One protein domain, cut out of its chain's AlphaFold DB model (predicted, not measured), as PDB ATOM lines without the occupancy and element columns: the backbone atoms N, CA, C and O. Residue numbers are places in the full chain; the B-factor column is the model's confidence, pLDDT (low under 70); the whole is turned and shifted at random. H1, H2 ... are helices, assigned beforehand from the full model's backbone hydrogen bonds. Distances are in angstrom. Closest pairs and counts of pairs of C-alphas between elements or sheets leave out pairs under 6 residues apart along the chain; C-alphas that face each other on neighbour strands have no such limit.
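AT A GLANCE: This is residues 132 to 205 of the 244 residues of an uncharacterized protein of Anolis carolinensis (UniProt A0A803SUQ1). The model has little regular structure: a long loop, residues 132 to 176, winds through wide, loose turns, and two short helices, H1 and then H2, follow one after the other along the length of the domain. H2 lies at one end, where residues 199 to 205 stick out. The printed part has 74 residues, with two named helices and no named strand; its class is all helix, with 23 residues in named elements. It is loose, with a radius of gyration of the C-alphas of 16.4 A, and elongated, spanning 51 by 27 by 21 A.

HOW THE PARTS SIT: H2, residues 192 to 203, and H1, residues 177 to 187, are apart, with a tight link of 4 residues between them. Residues 199 to 205, of which 199 to 203 belong to H2, stand free. In H1 and H2 every O i to N i+4 pair is within hydrogen-bond range.

IN THESE COORDINATES: H2 measures 16.8 A from C-alpha 192 at (131.676, 122.914, 137.021) to C-alpha 203 at (123.020, 109.734, 131.151). H1 measures 15.5 A and begins at C-alpha 177 (145.190, 141.789, 120.959).

THE WHOLE: The C-alphas of Val 141 and Ser 205, the two farthest apart, are 51.7 A apart. The printed part has no cut. Its mean pLDDT is 76.9; residues 132 to 135, 137 to 140, 142 to 144 and 162 to 168 are under 70.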
ATOM      1  N   PRO A 132     130.544 140.591 114.934       60.25
ATOM      2  CA  PRO A 132     130.826 141.195 113.643       60.25
ATOM      3  C   PRO A 132     132.321 141.023 113.339       60.25
ATOM      4  O   PRO A 132     133.155 141.204 114.231       60.25
ATOM      5  N   PRO A 133     132.679 140.625 112.110       63.62
ATOM      6  CA  PRO A 133     134.075 140.482 111.740       63.62
ATOM      7  C   PRO A 133     134.769 141.851 111.842       63.62
ATOM      8  O   PRO A 133     134.180 142.856 111.439       63.62
ATOM      9  N   PRO A 134     136.018 141.905 112.325       68.69
ATOM     10  CA  PRO A 134     136.840 143.109 112.265       68.69
ATOM     11  C   PRO A 134     136.906 143.689 110.839       68.69
ATOM     12  O   PRO A 134     137.028 142.936 109.871       68.69
ATOM     13  N   GLU A 135     136.853 145.018 110.693       69.94
ATOM     14  CA  GLU A 135     136.841 145.680 109.373       69.94
ATOM     15  C   GLU A 135     138.107 145.388 108.551       69.94
ATOM     16  O   GLU A 135     138.034 145.188 107.342       69.94
ATOM     17  N   ASN A 136     139.257 145.226 109.211       71.62
ATOM     18  CA  ASN A 136     140.523 144.831 108.582       71.62
ATOM     19  C   ASN A 136     140.528 143.392 108.021       71.62
ATOM     20  O   ASN A 136     141.485 143.001 107.355       71.62
ATOM     21  N   ARG A 137     139.491 142.583 108.287       69.69
ATOM     22  CA  ARG A 137     139.367 141.202 107.783       69.69
ATOM     23  C   ARG A 137     138.474 141.067 106.554       69.69
ATOM     24  O   ARG A 137     138.368 139.956 106.020       69.69
ATOM     25  N   LYS A 138     137.838 142.151 106.108       69.56
ATOM     26  CA  LYS A 138     137.080 142.173 104.855       69.56
ATOM     27  C   LYS A 138     138.033 142.453 103.700       69.56
ATOM     28  O   LYS A 138     138.803 143.407 103.724       69.56
ATOM     29  N   ASP A 139     137.994 141.599 102.688       68.50
ATOM     30  CA  ASP A 139     138.695 141.844 101.437       68.50
ATOM     31  C   ASP A 139     138.091 143.069 100.730       68.50
ATOM     32  O   ASP A 139     136.886 143.103 100.482       68.50
ATOM     33  N   ALA A 140     138.919 144.068 100.412       68.12
ATOM     34  CA  ALA A 140     138.461 145.359  99.893       68.12
ATOM     35  C   ALA A 140     137.732 145.264  98.540       68.12
ATOM     36  O   ALA A 140     136.927 146.132  98.213       68.12
ATOM     37  N   VAL A 141     138.005 144.217  97.752       71.50
ATOM     38  CA  VAL A 141     137.432 144.036  96.411       71.50
ATOM     39  C   VAL A 141     136.170 143.181  96.466       71.50
ATOM     40  O   VAL A 141     135.185 143.473  95.794       71.50
ATOM     41  N   THR A 142     136.185 142.112  97.263       65.19
ATOM     42  CA  THR A 142     135.110 141.111  97.266       65.19
ATOM     43  C   THR A 142     134.146 141.233  98.446       65.19
ATOM     44  O   THR A 142     133.125 140.544  98.459       65.19
ATOM     45  N   ASN A 143     134.428 142.096  99.434       65.88
ATOM     46  CA  ASN A 143     133.693 142.195 100.704       65.88
ATOM     47  C   ASN A 143     133.566 140.849 101.451       65.88
ATOM     48  O   ASN A 143     132.701 140.673 102.314       65.88
ATOM     49  N   VAL A 144     134.432 139.880 101.135       64.00
ATOM     50  CA  VAL A 144     134.455 138.559 101.766       64.00
ATOM     51  C   VAL A 144     135.388 138.587 102.972       64.00
ATOM     52  O   VAL A 144     136.488 139.132 102.924       64.00
ATOM     53  N   ILE A 145     134.953 137.970 104.070       70.00
ATOM     54  CA  ILE A 145     135.753 137.833 105.289       70.00
ATOM     55  C   ILE A 145     136.755 136.698 105.088       70.00
ATOM     56  O   ILE A 145     136.356 135.559 104.829       70.00
ATOM     57  N   LYS A 146     138.051 136.980 105.254       70.94
ATOM     58  CA  LYS A 146     139.078 135.931 105.185       70.94
ATOM     59  C   LYS A 146     138.965 134.992 106.398       70.94
ATOM     60  O   LYS A 146     138.838 135.483 107.529       70.94
ATOM     61  N   PRO A 147     138.993 133.660 106.201       71.50
ATOM     62  CA  PRO A 147     138.986 132.713 107.310       71.50
ATOM     63  C   PRO A 147     140.256 132.887 108.152       71.50
ATOM     64  O   PRO A 147     141.312 133.236 107.633       71.50
ATOM     65  N   GLN A 148     140.146 132.671 109.460       75.06
ATOM     66  CA  GLN A 148     141.258 132.786 110.403       75.06
ATOM     67  C   GLN A 148     141.265 131.541 111.283       75.06
ATOM     68  O   GLN A 148     140.198 131.088 111.706       75.06
ATOM     69  N   ARG A 149     142.452 130.992 111.547       80.62
ATOM     70  CA  ARG A 149     142.618 129.858 112.456       80.62
ATOM     71  C   ARG A 149     142.095 130.225 113.849       80.62
ATOM     72  O   ARG A 149     142.437 131.283 114.359       80.62
ATOM     73  N   MET A 150     141.302 129.353 114.461       80.25
ATOM     74  CA  MET A 150     140.860 129.451 115.857       80.25
ATOM     75  C   MET A 150     141.016 128.090 116.530       80.25
ATOM     76  O   MET A 150     140.819 127.061 115.882       80.25
ATOM     77  N   ASP A 151     141.370 128.087 117.815       83.75
ATOM     78  CA  ASP A 151     141.466 126.849 118.590       83.75
ATOM     79  C   ASP A 151     140.077 126.290 118.916       83.75
ATOM     80  O   ASP A 151     139.073 127.006 118.952       83.75
ATOM     81  N   TYR A 152     140.019 124.987 119.182       83.62
ATOM     82  CA  TYR A 152     138.783 124.346 119.605       83.62
ATOM     83  C   TYR A 152     138.350 124.866 120.993       83.62
ATOM     84  O   TYR A 152     139.157 124.809 121.924       83.62
ATOM     85  N   PRO A 153     137.098 125.333 121.178       85.19
ATOM     86  CA  PRO A 153     136.649 125.846 122.468       85.19
ATOM     87  C   PRO A 153     136.617 124.743 123.538       85.19
ATOM     88  O   PRO A 153     135.887 123.758 123.404       85.19
ATOM     89  N   ALA A 154     137.321 124.940 124.655       85.62
ATOM     90  CA  ALA A 154     137.369 124.010 125.788       85.62
ATOM     91  C   ALA A 154     135.992 123.784 126.441       85.62
ATOM     92  O   ALA A 154     135.746 122.760 127.085       85.62
ATOM     93  N   CYS A 155     135.062 124.728 126.264       81.12
ATOM     94  CA  CYS A 155     133.696 124.607 126.753       81.12
ATOM     95  C   CYS A 155     132.836 123.619 125.948       81.12
ATOM     96  O   CYS A 155     131.830 123.124 126.472       81.12
ATOM     97  N   LEU A 156     133.219 123.284 124.711       80.12
ATOM     98  CA  LEU A 156     132.550 122.279 123.888       80.12
ATOM     99  C   LEU A 156     133.085 120.878 124.198       80.12
ATOM    100  O   LEU A 156     134.125 120.695 124.820       80.12
ATOM    101  N   SER A 157     132.305 119.854 123.866       80.88
ATOM    102  CA  SER A 157     132.680 118.476 124.193       80.88
ATOM    103  C   SER A 157     133.652 117.904 123.147       80.88
ATOM    104  O   SER A 157     133.465 118.198 121.970       80.88
ATOM    105  N   PRO A 158     134.665 117.097 123.512       81.75
ATOM    106  CA  PRO A 158     135.691 116.630 122.564       81.75
ATOM    107  C   PRO A 158     135.162 115.796 121.387       81.75
ATOM    108  O   PRO A 158     135.715 115.842 120.299       81.75
ATOM    109  N   ASP A 159     134.063 115.072 121.581       78.88
ATOM    110  CA  ASP A 159     133.342 114.295 120.561       78.88
ATOM    111  C   ASP A 159     132.756 115.151 119.428       78.88
ATOM    112  O   ASP A 159     132.478 114.631 118.349       78.88
ATOM    113  N   LEU A 160     132.590 116.458 119.653       75.00
ATOM    114  CA  LEU A 160     132.183 117.414 118.621       75.00
ATOM    115  C   LEU A 160     133.380 117.980 117.840       75.00
ATOM    116  O   LEU A 160     133.177 118.647 116.828       75.00
ATOM    117  N   ASN A 161     134.617 117.704 118.269       78.06
ATOM    118  CA  ASN A 161     135.829 118.105 117.559       78.06
ATOM    119  C   ASN A 161     136.119 117.129 116.408       78.06
ATOM    120  O   ASN A 161     137.029 116.302 116.463       78.06
ATOM    121  N   VAL A 162     135.276 117.174 115.379       69.56
ATOM    122  CA  VAL A 162     135.409 116.335 114.184       69.56
ATOM    123  C   VAL A 162     136.379 116.954 113.181       69.56
ATOM    124  O   VAL A 162     136.255 118.111 112.807       69.56
ATOM    125  N   THR A 163     137.294 116.138 112.661       61.59
ATOM    126  CA  THR A 163     138.356 116.528 111.711       61.59
ATOM    127  C   THR A 163     137.859 116.759 110.272       61.59
ATOM    128  O   THR A 163     138.648 116.970 109.351       61.59
ATOM    129  N   VAL A 164     136.550 116.649 110.025       50.19
ATOM    130  CA  VAL A 164     135.983 116.679 108.669       50.19
ATOM    131  C   VAL A 164     136.011 118.106 108.125       50.19
ATOM    132  O   VAL A 164     135.277 118.964 108.600       50.19
ATOM    133  N   GLY A 165     136.804 118.335 107.075       52.66
ATOM    134  CA  GLY A 165     136.909 119.647 106.433       52.66
ATOM    135  C   GLY A 165     137.875 120.608 107.125       52.66
ATOM    136  O   GLY A 165     137.766 121.810 106.894       52.66
ATOM    137  N   ASN A 166     138.810 120.099 107.937       57.94
ATOM    138  CA  ASN A 166     139.896 120.910 108.480       57.94
ATOM    139  C   ASN A 166     140.707 121.518 107.333       57.94
ATOM    140  O   ASN A 166     141.467 120.835 106.651       57.94
ATOM    141  N   ILE A 167     140.512 122.815 107.120       60.62
ATOM    142  CA  ILE A 167     141.446 123.635 106.365       60.62
ATOM    143  C   ILE A 167     142.578 123.914 107.347       60.62
ATOM    144  O   ILE A 167     142.356 124.560 108.372       60.62
ATOM    145  N   GLU A 168     143.766 123.383 107.070       65.31
ATOM    146  CA  GLU A 168     144.974 123.757 107.801       65.31
ATOM    147  C   GLU A 168     145.263 125.226 107.499       65.31
ATOM    148  O   GLU A 168     145.840 125.587 106.477       65.31
ATOM    149  N   LEU A 169     144.746 126.095 108.363       70.69
ATOM    150  CA  LEU A 169     145.041 127.515 108.346       70.69
ATOM    151  C   LEU A 169     146.255 127.738 109.239       70.69
ATOM    152  O   LEU A 169     146.274 127.305 110.396       70.69
ATOM    153  N   GLU A 170     147.257 128.433 108.717       73.12
ATOM    154  CA  GLU A 170     148.353 128.906 109.549       73.12
ATOM    155  C   GLU A 170     147.851 129.948 110.562       73.12
ATOM    156  O   GLU A 170     146.827 130.612 110.335       73.12
ATOM    157  N   PRO A 171     148.520 130.075 111.720       74.19
ATOM    158  CA  PRO A 171     148.281 131.196 112.612       74.19
ATOM    159  C   PRO A 171     148.460 132.525 111.855       74.19
ATOM    160  O   PRO A 171     149.273 132.602 110.934       74.19
ATOM    161  N   PRO A 172     147.722 133.581 112.224       74.75
ATOM    162  CA  PRO A 172     147.900 134.895 111.615       74.75
ATOM    163  C   PRO A 172     149.344 135.382 111.782       74.75
ATOM    164  O   PRO A 172     149.901 135.253 112.869       74.75
ATOM    165  N   ALA A 173     149.910 135.993 110.736       70.69
ATOM    166  CA  ALA A 173     151.249 136.588 110.788       70.69
ATOM    167  C   ALA A 173     151.359 137.693 111.856       70.69
ATOM    168  O   ALA A 173     152.397 137.846 112.490       70.69
ATOM    169  N   GLU A 174     150.265 138.422 112.093       74.69
ATOM    170  CA  GLU A 174     150.160 139.449 113.126       74.69
ATOM    171  C   GLU A 174     149.106 139.049 114.166       74.69
ATOM    172  O   GLU A 174     147.909 138.931 113.875       74.69
ATOM    173  N   MET A 175     149.549 138.841 115.406       75.62
ATOM    174  CA  MET A 175     148.666 138.528 116.526       75.62
ATOM    175  C   MET A 175     148.112 139.816 117.139       75.62
ATOM    176  O   MET A 175     148.667 140.360 118.085       75.62
ATOM    177  N   THR A 176     146.992 140.307 116.611       79.38
ATOM    178  CA  THR A 176     146.241 141.404 117.251       79.38
ATOM    179  C   THR A 176     145.766 141.028 118.662       79.38
ATOM    180  O   THR A 176     145.358 139.885 118.881       79.38
ATOM    181  N   ASP A 177     145.687 141.994 119.582       80.00
ATOM    182  CA  ASP A 177     145.190 141.789 120.959       80.00
ATOM    183  C   ASP A 177     143.817 141.105 121.008       80.00
ATOM    184  O   ASP A 177     143.565 140.221 121.828       80.00
ATOM    185  N   HIS A 178     142.933 141.455 120.071       76.69
ATOM    186  CA  HIS A 178     141.615 140.838 119.936       76.69
ATOM    187  C   HIS A 178     141.701 139.333 119.630       76.69
ATOM    188  O   HIS A 178     140.930 138.538 120.168       76.69
ATOM    189  N   TYR A 179     142.633 138.924 118.767       80.12
ATOM    190  CA  TYR A 179     142.858 137.514 118.440       80.12
ATOM    191  C   TYR A 179     143.374 136.743 119.663       80.12
ATOM    192  O   TYR A 179     142.859 135.668 119.969       80.12
ATOM    193  N   ILE A 180     144.324 137.325 120.399       83.25
ATOM    194  CA  ILE A 180     144.885 136.735 121.622       83.25
ATOM    195  C   ILE A 180     143.796 136.583 122.694       83.25
ATOM    196  O   ILE A 180     143.646 135.511 123.280       83.25
ATOM    197  N   SER A 181     142.997 137.630 122.916       84.62
ATOM    198  CA  SER A 181     141.892 137.623 123.880       84.62
ATOM    199  C   SER A 181     140.868 136.527 123.569       84.62
ATOM    200  O   SER A 181     140.523 135.739 124.452       84.62
ATOM    201  N   LEU A 182     140.448 136.404 122.304       81.00
ATOM    202  CA  LEU A 182     139.554 135.329 121.874       81.00
ATOM    203  C   LEU A 182     140.176 133.947 122.088       81.00
ATOM    204  O   LEU A 182     139.513 133.053 122.607       81.00
ATOM    205  N   GLN A 183     141.443 133.759 121.719       85.19
ATOM    206  CA  GLN A 183     142.106 132.463 121.852       85.19
ATOM    207  C   GLN A 183     142.270 132.043 123.320       85.19
ATOM    208  O   GLN A 183     142.137 130.861 123.639       85.19
ATOM    209  N   ASN A 184     142.475 133.005 124.220       86.00
ATOM    210  CA  ASN A 184     142.469 132.770 125.661       86.00
ATOM    211  C   ASN A 184     141.067 132.410 126.170       86.00
ATOM    212  O   ASN A 184     140.923 131.411 126.870       86.00
ATOM    213  N   ALA A 185     140.033 133.145 125.750       85.38
ATOM    214  CA  ALA A 185     138.644 132.854 126.114       85.38
ATOM    215  C   ALA A 185     138.202 131.448 125.664       85.38
ATOM    216  O   ALA A 185     137.466 130.759 126.368       85.38
ATOM    217  N   LEU A 186     138.688 130.979 124.510       84.31
ATOM    218  CA  LEU A 186     138.425 129.624 124.013       84.31
ATOM    219  C   LEU A 186     139.080 128.535 124.872       84.31
ATOM    220  O   LEU A 186     138.549 127.426 124.940       84.31
ATOM    221  N   LYS A 187     140.203 128.833 125.531       85.94
ATOM    222  CA  LYS A 187     140.924 127.903 126.418       85.94
ATOM    223  C   LYS A 187     140.368 127.877 127.842       85.94
ATOM    224  O   LYS A 187     140.760 127.003 128.614       85.94
ATOM    225  N   GLU A 188     139.466 128.792 128.198       86.38
ATOM    226  CA  GLU A 188     138.877 128.820 129.535       86.38
ATOM    227  C   GLU A 188     138.113 127.520 129.836       86.38
ATOM    228  O   GLU A 188     137.264 127.084 129.046       86.38
ATOM    229  N   PRO A 189     138.380 126.878 130.990       82.62
ATOM    230  CA  PRO A 189     137.714 125.639 131.330       82.62
ATOM    231  C   PRO A 189     136.215 125.885 131.553       82.62
ATOM    232  O   PRO A 189     135.811 126.874 132.174       82.62
ATOM    233  N   PRO A 190     135.348 124.967 131.095       82.00
ATOM    234  CA  PRO A 190     133.924 125.064 131.368       82.00
ATOM    235  C   PRO A 190     133.664 125.040 132.875       82.00
ATOM    236  O   PRO A 190     134.207 124.209 133.603       82.00
ATOM    237  N   ARG A 191     132.749 125.905 133.326       85.88
ATOM    238  CA  ARG A 191     132.292 125.944 134.723       85.88
ATOM    239  C   ARG A 191     131.818 124.561 135.178       85.88
ATOM    240  O   ARG A 191     131.141 123.859 134.422       85.88
ATOM    241  N   GLU A 192     132.055 124.216 136.442       86.75
ATOM    242  CA  GLU A 192     131.676 122.914 137.021       86.75
ATOM    243  C   GLU A 192     130.200 122.562 136.799       86.75
ATOM    244  O   GLU A 192     129.854 121.429 136.461       86.75
ATOM    245  N   ARG A 193     129.315 123.562 136.898       85.81
ATOM    246  CA  ARG A 193     127.888 123.398 136.604       85.81
ATOM    247  C   ARG A 193     127.640 122.873 135.187       85.81
ATOM    248  O   ARG A 193     126.802 121.994 135.014       85.81
ATOM    249  N   LEU A 194     128.340 123.405 134.182       84.44
ATOM    250  CA  LEU A 194     128.182 122.963 132.794       84.44
ATOM    251  C   LEU A 194     128.666 121.518 132.633       84.44
ATOM    252  O   LEU A 194     128.014 120.729 131.955       84.44
ATOM    253  N   GLN A 195     129.759 121.150 133.304       85.12
ATOM    254  CA  GLN A 195     130.250 119.770 133.320       85.12
ATOM    255  C   GLN A 195     129.237 118.805 133.947       85.12
ATOM    256  O   GLN A 195     128.965 117.745 133.380       85.12
ATOM    257  N   LYS A 196     128.620 119.189 135.070       88.19
ATOM    258  CA  LYS A 196     127.537 118.420 135.696       88.19
ATOM    259  C   LYS A 196     126.356 118.238 134.737       88.19
ATOM    260  O   LYS A 196     125.931 117.112 134.505       88.19
ATOM    261  N   MET A 197     125.905 119.323 134.106       89.00
ATOM    262  CA  MET A 197     124.781 119.290 133.165       89.00
ATOM    263  C   MET A 197     125.058 118.413 131.937       89.00
ATOM    264  O   MET A 197     124.188 117.668 131.498       89.00
ATOM    265  N   LYS A 198     126.284 118.445 131.399       86.38
ATOM    266  CA  LYS A 198     126.688 117.557 130.297       86.38
ATOM    267  C   LYS A 198     126.614 116.082 130.693       86.38
ATOM    268  O   LYS A 198     126.150 115.271 129.895       86.38
ATOM    269  N   LYS A 199     127.076 115.733 131.899       87.88
ATOM    270  CA  LYS A 199     127.024 114.352 132.412       87.88
ATOM    271  C   LYS A 199     125.583 113.883 132.595       87.88
ATOM    272  O   LYS A 199     125.242 112.811 132.107       87.88
ATOM    273  N   GLU A 200     124.743 114.707 133.218       90.31
ATOM    274  CA  GLU A 200     123.310 114.431 133.389       90.31
ATOM    275  C   GLU A 200     122.627 114.216 132.034       90.31
ATOM    276  O   GLU A 200     122.063 113.151 131.801       90.31
ATOM    277  N   TYR A 201     122.776 115.158 131.097       88.25
ATOM    278  CA  TYR A 201     122.186 115.055 129.759       88.25
ATOM    279  C   TYR A 201     122.612 113.786 129.005       88.25
ATOM    280  O   TYR A 201     121.812 113.170 128.301       88.25
ATOM    281  N   ARG A 202     123.877 113.370 129.149       85.69
ATOM    282  CA  ARG A 202     124.402 112.151 128.513       85.69
ATOM    283  C   ARG A 202     123.914 110.862 129.158       85.69
ATOM    284  O   ARG A 202     123.861 109.854 128.464       85.69
ATOM    285  N   SER A 203     123.575 110.893 130.445       89.50
ATOM    286  CA  SER A 203     123.020 109.734 131.151       89.50
ATOM    287  C   SER A 203     121.572 109.421 130.758       89.50
ATOM    288  O   SER A 203     121.110 108.308 130.989       89.50
ATOM    289  N   LEU A 204     120.873 110.375 130.133       89.31
ATOM    290  CA  LEU A 204     119.507 110.191 129.644       89.31
ATOM    291  C   LEU A 204     119.491 109.294 128.405       89.31
ATOM    292  O   LEU A 204     120.301 109.451 127.482       89.31
ATOM    293  N   SER A 205     118.544 108.362 128.381       77.94
ATOM    294  CA  SER A 205     118.512 107.285 127.392       77.94
ATOM    295  C   SER A 205     117.628 107.628 126.197       77.94
ATOM    296  O   SER A 205     117.987 107.339 125.054       77.94
TER     297      SER A 205